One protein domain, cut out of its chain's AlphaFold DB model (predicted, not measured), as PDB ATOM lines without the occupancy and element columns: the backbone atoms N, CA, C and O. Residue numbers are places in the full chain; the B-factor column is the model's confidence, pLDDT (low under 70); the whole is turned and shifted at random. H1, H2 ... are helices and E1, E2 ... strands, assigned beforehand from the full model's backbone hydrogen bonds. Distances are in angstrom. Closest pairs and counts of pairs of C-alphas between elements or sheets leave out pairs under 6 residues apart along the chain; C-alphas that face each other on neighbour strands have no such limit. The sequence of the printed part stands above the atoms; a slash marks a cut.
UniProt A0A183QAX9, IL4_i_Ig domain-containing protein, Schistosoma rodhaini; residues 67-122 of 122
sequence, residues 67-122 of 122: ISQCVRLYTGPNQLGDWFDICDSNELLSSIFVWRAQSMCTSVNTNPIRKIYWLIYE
ATOM      1  N   ILE A  67     -39.579-136.134 -53.381       48.38
ATOM      2  CA  ILE A  67     -39.185-136.580 -54.717       48.38
ATOM      3  C   ILE A  67     -39.215-135.310 -55.578       48.38
ATOM      4  O   ILE A  67     -40.266-134.940 -56.101       48.38
ATOM      5  N   SER A  68     -38.116-134.556 -55.612       55.12
ATOM      6  CA  SER A  68     -37.964-133.415 -56.506       55.12
ATOM      7  C   SER A  68     -37.992-133.990 -57.914       55.12
ATOM      8  O   SER A  68     -37.111-134.758 -58.298       55.12
ATOM      9  N   GLN A  69     -39.071-133.723 -58.643       71.44
ATOM     10  CA  GLN A  69     -39.274-134.252 -59.986       71.44
ATOM     11  C   GLN A  69     -38.402-133.470 -60.955       71.44
ATOM     12  O   GLN A  69     -38.895-132.590 -61.647       71.44
ATOM     13  N   CYS A  70     -37.105-133.754 -60.951       79.88
ATOM     14  CA  CYS A  70     -36.149-133.072 -61.803       79.88
ATOM     15  C   CYS A  70     -36.373-133.445 -63.279       79.88
ATOM     16  O   CYS A  70     -36.800-134.565 -63.595       79.88
ATOM     17  N   VAL A  71     -36.074-132.515 -64.185       83.69
ATOM     18  CA  VAL A  71     -35.918-132.804 -65.617       83.69
ATOM     19  C   VAL A  71     -34.485-133.213 -65.859       83.69
ATOM     20  O   VAL A  71     -33.570-132.486 -65.486       83.69
ATOM     21  N   ARG A  72     -34.287-134.334 -66.541       86.69
ATOM     22  CA  ARG A  72     -32.986-134.713 -67.068       86.69
ATOM     23  C   ARG A  72     -32.899-134.353 -68.538       86.69
ATOM     24  O   ARG A  72     -33.747-134.766 -69.333       86.69
ATOM     25  N   LEU A  73     -31.853-133.629 -68.899       87.12
ATOM     26  CA  LEU A  73     -31.518-133.286 -70.273       87.12
ATOM     27  C   LEU A  73     -30.302-134.098 -70.713       87.12
ATOM     28  O   LEU A  73     -29.359-134.262 -69.943       87.12
ATOM     29  N   TYR A  74     -30.334-134.612 -71.941       88.25
ATOM     30  CA  TYR A  74     -29.282-135.442 -72.521       88.25
ATOM     31  C   TYR A  74     -28.690-134.778 -73.751       88.25
ATOM     32  O   TYR A  74     -29.421-134.235 -74.584       88.25
ATOM     33  N   THR A  75     -27.375-134.887 -73.914       88.62
ATOM     34  CA  THR A  75     -26.668-134.338 -75.077       88.62
ATOM     35  C   THR A  75     -26.934-135.112 -76.370       88.62
ATOM     36  O   THR A  75     -26.686-134.596 -77.456       88.62
ATOM     37  N   GLY A  76     -27.393-136.364 -76.273       87.00
ATOM     38  CA  GLY A  76     -27.719-137.224 -77.410       87.00
ATOM     39  C   GLY A  76     -29.218-137.522 -77.537       87.00
ATOM     40  O   GLY A  76     -30.008-137.240 -76.626       87.00
ATOM     41  N   PRO A  77     -29.640-138.092 -78.678       89.31
ATOM     42  CA  PRO A  77     -31.021-138.504 -78.884       89.31
ATOM     43  C   PRO A  77     -31.348-139.731 -78.020       89.31
ATOM     44  O   PRO A  77     -30.458-140.499 -77.657       89.31
ATOM     45  N   ASN A  78     -32.631-139.952 -77.722       90.88
ATOM     46  CA  ASN A  78     -33.126-141.141 -77.011       90.88
ATOM     47  C   ASN A  78     -32.436-141.429 -75.659       90.88
ATOM     48  O   ASN A  78     -32.154-142.582 -75.350       90.88
ATOM     49  N   GLN A  79     -32.177-140.397 -74.852       88.94
ATOM     50  CA  GLN A  79     -31.544-140.513 -73.529       88.94
ATOM     51  C   GLN A  79     -30.113-141.083 -73.556       88.94
ATOM     52  O   GLN A  79     -29.672-141.737 -72.611       88.94
ATOM     53  N   LEU A  80     -29.381-140.847 -74.646       85.75
ATOM     54  CA  LEU A  80     -27.990-141.269 -74.795       85.75
ATOM     55  C   LEU A  80     -27.017-140.113 -74.542       85.75
ATOM     56  O   LEU A  80     -27.328-138.948 -74.787       85.75
ATOM     57  N   GLY A  81     -25.799-140.462 -74.128       85.25
ATOM     58  CA  GLY A  81     -24.709-139.513 -73.901       85.25
ATOM     59  C   GLY A  81     -24.700-138.917 -72.496       85.25
ATOM     60  O   GLY A  81     -25.253-139.497 -71.558       85.25
ATOM     61  N   ASP A  82     -24.040-137.769 -72.370       84.75
ATOM     62  CA  ASP A  82     -23.948-137.042 -71.111       84.75
ATOM     63  C   ASP A  82     -25.311-136.456 -70.739       84.75
ATOM     64  O   ASP A  82     -26.126-136.117 -71.604       84.75
ATOM     65  N   TRP A  83     -25.552-136.335 -69.438       84.38
ATOM     66  CA  TRP A  83     -26.794-135.800 -68.903       84.38
ATOM     67  C   TRP A  83     -26.539-134.687 -67.889       84.38
ATOM     68  O   TRP A  83     -25.452-134.576 -67.322       84.38
ATOM     69  N   PHE A  84     -27.570-133.888 -67.626       81.31
ATOM     70  CA  PHE A  84     -27.640-132.993 -66.471       81.31
ATOM     71  C   PHE A  84     -29.078-132.910 -65.948       81.31
ATOM     72  O   PHE A  84     -30.030-133.049 -66.718       81.31
ATOM     73  N   ASP A  85     -29.221-132.708 -64.638       83.38
ATOM     74  CA  ASP A  85     -30.512-132.658 -63.948       83.38
ATOM     75  C   ASP A  85     -30.859-131.224 -63.544       83.38
ATOM     76  O   ASP A  85     -30.021-130.511 -62.996       83.38
ATOM     77  N   ILE A  86     -32.108-130.831 -63.785       81.94
ATOM     78  CA  ILE A  86     -32.696-129.553 -63.382       81.94
ATOM     79  C   ILE A  86     -33.795-129.856 -62.380       81.94
ATOM     80  O   ILE A  86     -34.813-130.457 -62.731       81.94
ATOM     81  N   CYS A  87     -33.597-129.458 -61.132       79.25
ATOM     82  CA  CYS A  87     -34.543-129.738 -60.054       79.25
ATOM     83  C   CYS A  87     -35.349-128.507 -59.634       79.25
ATOM     84  O   CYS A  87     -36.446-128.666 -59.094       79.25
ATOM     85  N   ASP A  88     -34.839-127.311 -59.928       75.19
ATOM     86  CA  ASP A  88     -35.441-126.046 -59.536       75.19
ATOM     87  C   ASP A  88     -36.071-125.332 -60.736       75.19
ATOM     88  O   ASP A  88     -35.505-125.212 -61.823       75.19
ATOM     89  N   SER A  89     -37.291-124.844 -60.535       65.88
ATOM     90  CA  SER A  89     -37.974-123.992 -61.503       65.88
ATOM     91  C   SER A  89     -37.291-122.620 -61.568       65.88
ATOM     92  O   SER A  89     -37.119-121.983 -60.532       65.88
ATOM     93  N   ASN A  90     -36.994-122.144 -62.784       60.72
ATOM     94  CA  ASN A  90     -36.324-120.869 -63.097       60.72
ATOM     95  C   ASN A  90     -34.797-120.830 -62.912       60.72
ATOM     96  O   ASN A  90     -34.232-119.741 -62.784       60.72
ATOM     97  N   GLU A  91     -34.103-121.968 -62.948       65.38
ATOM     98  CA  GLU A  91     -32.655-121.923 -63.164       65.38
ATOM     99  C   GLU A  91     -32.350-121.339 -64.549       65.38
ATOM    100  O   GLU A  91     -32.858-121.803 -65.571       65.38
ATOM    101  N   LEU A  92     -31.506-120.304 -64.581       66.38
ATOM    102  CA  LEU A  92     -30.899-119.830 -65.819       66.38
ATOM    103  C   LEU A  92     -29.967-120.930 -66.323       66.38
ATOM    104  O   LEU A  92     -28.817-121.043 -65.896       66.38
ATOM    105  N   LEU A  93     -30.485-121.758 -67.222       69.00
ATOM    106  CA  LEU A  93     -29.694-122.788 -67.867       69.00
ATOM    107  C   LEU A  93     -28.606-122.119 -68.698       69.00
ATOM    108  O   LEU A  93     -28.875-121.226 -69.503       69.00
ATOM    109  N   SER A  94     -27.361-122.559 -68.513       66.62
ATOM    110  CA  SER A  94     -26.287-122.116 -69.395       66.62
ATOM    111  C   SER A  94     -26.659-122.476 -70.830       66.62
ATOM    112  O   SER A  94     -27.014-123.623 -71.119       66.62
ATOM    113  N   SER A  95     -26.552-121.496 -71.727       66.44
ATOM    114  CA  SER A  95     -26.917-121.644 -73.138       66.44
ATOM    115  C   SER A  95     -26.242-122.854 -73.782       66.44
ATOM    116  O   SER A  95     -26.854-123.544 -74.583       66.44
ATOM    117  N   ILE A  96     -25.020-123.189 -73.363       67.88
ATOM    118  CA  ILE A  96     -24.259-124.335 -73.876       67.88
ATOM    119  C   ILE A  96     -24.986-125.664 -73.627       67.88
ATOM    120  O   ILE A  96     -24.985-126.531 -74.499       67.88
ATOM    121  N   PHE A  97     -25.593-125.837 -72.452       70.19
ATOM    122  CA  PHE A  97     -26.259-127.086 -72.087       70.19
ATOM    123  C   PHE A  97     -27.621-127.223 -72.765       70.19
ATOM    124  O   PHE A  97     -27.949-128.308 -73.238       70.19
ATOM    125  N   VAL A  98     -28.366-126.121 -72.895       73.88
ATOM    126  CA  VAL A  98     -29.636-126.096 -73.641       73.88
ATOM    127  C   VAL A  98     -29.393-126.375 -75.122       73.88
ATOM    128  O   VAL A  98     -30.036-127.244 -75.698       73.88
ATOM    129  N   TRP A  99     -28.408-125.706 -75.725       71.75
ATOM    130  CA  TRP A  99     -28.103-125.840 -77.152       71.75
ATOM    131  C   TRP A  99     -27.578-127.222 -77.538       71.75
ATOM    132  O   TRP A  99     -27.653-127.612 -78.702       71.75
ATOM    133  N   ARG A 100     -27.006-127.962 -76.584       80.31
ATOM    134  CA  ARG A 100     -26.519-129.326 -76.813       80.31
ATOM    135  C   ARG A 100     -27.540-130.396 -76.454       80.31
ATOM    136  O   ARG A 100     -27.312-131.548 -76.810       80.31
ATOM    137  N   ALA A 101     -28.623-130.056 -75.759       85.50
ATOM    138  CA  ALA A 101     -29.626-131.029 -75.363       85.50
ATOM    139  C   ALA A 101     -30.421-131.509 -76.587       85.50
ATOM    140  O   ALA A 101     -31.008-130.717 -77.316       85.50
ATOM    141  N   GLN A 102     -30.447-132.821 -76.805       88.50
ATOM    142  CA  GLN A 102     -31.152-133.458 -77.924       88.50
ATOM    143  C   GLN A 102     -32.321-134.329 -77.467       88.50
ATOM    144  O   GLN A 102     -33.198-134.665 -78.262       88.50
ATOM    145  N   SER A 103     -32.355-134.716 -76.194       89.12
ATOM    146  CA  SER A 103     -33.512-135.384 -75.611       89.12
ATOM    147  C   SER A 103     -33.674-135.024 -74.140       89.12
ATOM    148  O   SER A 103     -32.733-134.588 -73.478       89.12
ATOM    149  N   MET A 104     -34.895-135.181 -73.636       86.75
ATOM    150  CA  MET A 104     -35.258-134.852 -72.262       86.75
ATOM    151  C   MET A 104     -36.132-135.949 -71.665       86.75
ATOM    152  O   MET A 104     -36.920-136.579 -72.377       86.75
ATOM    153  N   CYS A 105     -36.021-136.172 -70.362       84.31
ATOM    154  CA  CYS A 105     -36.979-136.987 -69.632       84.31
ATOM    155  C   CYS A 105     -37.282-136.394 -68.261       84.31
ATOM    156  O   CYS A 105     -36.498-135.641 -67.688       84.31
ATOM    157  N   THR A 106     -38.443-136.746 -67.732       83.38
ATOM    158  CA  THR A 106     -38.834-136.425 -66.364       83.38
ATOM    159  C   THR A 106     -39.069-137.728 -65.622       83.38
ATOM    160  O   THR A 106     -39.469-138.738 -66.214       83.38
ATOM    161  N   SER A 107     -38.795-137.739 -64.319       75.75
ATOM    162  CA  SER A 107     -39.142-138.894 -63.494       75.75
ATOM    163  C   SER A 107     -40.649-139.139 -63.557       75.75
ATOM    164  O   SER A 107     -41.429-138.187 -63.451       75.75
ATOM    165  N   VAL A 108     -41.062-140.403 -63.665       71.19
ATOM    166  CA  VAL A 108     -42.483-140.762 -63.619       71.19
ATOM    167  C   VAL A 108     -43.080-140.250 -62.316       71.19
ATOM    168  O   VAL A 108     -42.643-140.612 -61.223       71.19
ATOM    169  N   ASN A 109     -44.098-139.404 -62.439       67.25
ATOM    170  CA  ASN A 109     -44.837-138.930 -61.290       67.25
ATOM    171  C   ASN A 109     -45.707-140.064 -60.740       67.25
ATOM    172  O   ASN A 109     -46.717-140.436 -61.335       67.25
ATOM    173  N   THR A 110     -45.315-140.603 -59.591       66.94
ATOM    174  CA  THR A 110     -46.038-141.679 -58.905       66.94
ATOM    175  C   THR A 110     -47.240-141.177 -58.103       66.94
ATOM    176  O   THR A 110     -47.982-141.995 -57.563       66.94
ATOM    177  N   ASN A 111     -47.468-139.859 -58.022       67.62
ATOM    178  CA  ASN A 111     -48.610-139.286 -57.316       67.62
ATOM    179  C   ASN A 111     -49.842-139.194 -58.245       67.62
ATOM    180  O   ASN A 111     -49.851-138.369 -59.164       67.62
ATOM    181  N   PRO A 112     -50.909-139.981 -58.001       67.81
ATOM    182  CA  PRO A 112     -52.088-140.002 -58.868       67.81
ATOM    183  C   PRO A 112     -52.971-138.753 -58.733       67.81
ATOM    184  O   PRO A 112     -53.770-138.475 -59.624       67.81
ATOM    185  N   ILE A 113     -52.842-137.996 -57.638       72.31
ATOM    186  CA  ILE A 113     -53.708-136.847 -57.332       72.31
ATOM    187  C   ILE A 113     -53.132-135.559 -57.921       72.31
ATOM    188  O   ILE A 113     -53.865-134.717 -58.436       72.31
ATOM    189  N   ARG A 114     -51.810-135.391 -57.857       66.81
ATOM    190  CA  ARG A 114     -51.139-134.161 -58.281       66.81
ATOM    191  C   ARG A 114     -50.243-134.447 -59.466       66.81
ATOM    192  O   ARG A 114     -49.192-135.051 -59.289       66.81
ATOM    193  N   LYS A 115     -50.631-133.977 -60.652       70.69
ATOM    194  CA  LYS A 115     -49.776-133.998 -61.845       70.69
ATOM    195  C   LYS A 115     -48.842-132.793 -61.841       70.69
ATOM    196  O   LYS A 115     -49.265-131.686 -61.520       70.69
ATOM    197  N   ILE A 116     -47.582-133.023 -62.180       72.81
ATOM    198  CA  ILE A 116     -46.561-131.988 -62.315       72.81
ATOM    199  C   ILE A 116     -46.080-132.035 -63.758       72.81
ATOM    200  O   ILE A 116     -45.913-133.111 -64.334       72.81
ATOM    201  N   TYR A 117     -45.906-130.854 -64.334       76.38
ATOM    202  CA  TYR A 117     -45.492-130.662 -65.711       76.38
ATOM    203  C   TYR A 117     -44.352-129.657 -65.734       76.38
ATOM    204  O   TYR A 117     -44.344-128.711 -64.947       76.38
ATOM    205  N   TRP A 118     -43.418-129.865 -66.654       79.06
ATOM    206  CA  TRP A 118     -42.340-128.931 -66.924       79.06
ATOM    207  C   TRP A 118     -42.659-128.136 -68.182       79.06
ATOM    208  O   TRP A 118     -43.076-128.704 -69.191       79.06
ATOM    209  N   LEU A 119     -42.486-126.820 -68.096       78.94
ATOM    210  CA  LEU A 119     -42.609-125.899 -69.218       78.94
ATOM    211  C   LEU A 119     -41.203-125.441 -69.582       78.94
ATOM    212  O   LEU A 119     -40.487-124.914 -68.734       78.94
ATOM    213  N   ILE A 120     -40.813-125.687 -70.826       75.75
ATOM    214  CA  ILE A 120     -39.501-125.329 -71.357       75.75
ATOM    215  C   ILE A 120     -39.745-124.341 -72.487       75.75
ATOM    216  O   ILE A 120     -40.588-124.582 -73.353       75.75
ATOM    217  N   TYR A 121     -39.027-123.227 -72.437       75.31
ATOM    218  CA  TYR A 121     -39.090-122.156 -73.420       75.31
ATOM    219  C   TYR A 121     -37.764-122.106 -74.179       75.31
ATOM    220  O   TYR A 121     -36.720-122.423 -73.603       75.31
ATOM    221  N   GLU A 122     -37.837-121.744 -75.458       67.62
ATOM    222  CA  GLU A 122     -36.673-121.451 -76.304       67.62
ATOM    223  C   GLU A 122     -36.186-120.013 -76.089       67.62
ATOM    224  O   GLU A 122     -37.052-119.113 -75.960       67.62
TER     225      GLU A 122
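Overview. This is residues 67 to 122 of the 122 residues of the protein "IL4_i_Ig domain-containing protein" of Schistosoma rodhaini (UniProt A0A183QAX9). Little regular structure: a small three-stranded sheet with a short helix near one end, and a long unnamed tail, residues 107 to 122, that runs out and folds back. The 56 printed residues hold E1, E2, H1, E3 along the chain, class mixed, under half of them in named elements; the sheet, E2 E1 E3, is antiparallel. It is only just compact, close to loose (radius of gyration of the C-alphas 11.9 A), spanning 35 by 23 by 17 A.

Arrangement. E1, residues 71 to 74, is the inner strand. Edge strand E2, residues 83 to 86, forms a hairpin with it, antiparallel at 157 degrees; N 71 and O 86 are 2.8 A apart, within hydrogen-bond range. Edge strand E3, residues 103 to 106, is antiparallel to E1 at 157 degrees, with N 72 and O 105 at 2.8 A. H1, residues 95 to 100, is on the sheet but only grazes it with residues 97 to 100; its closest C-alpha pair with E1 is Arg 100 and Tyr 74, 8.0 A. Every O i to N i+4 pair of H1 is within hydrogen-bond range. E2, H1, E3 make a split strand-helix-strand unit, two same-way strands with E1 between them, its crossover right-handed.

Along the chain. E1 starts at C-alpha 71 (-35.918, -132.804, -65.617) and measures 9.9 A, E2 10.2 A, H1 8.5 A; E3, 10.7 A, ends at C-alpha 106 (-38.834, -136.425, -66.364).

Size, cuts and confidence. The C-alphas farthest apart, of Ile 96 and Ile 113, are 36.0 A apart. The printed part has no cut and no long link; residues 91 to 96 stand free. Mean pLDDT of the printed part is 76.4, with 16 residues under 70, among them 89 to 96.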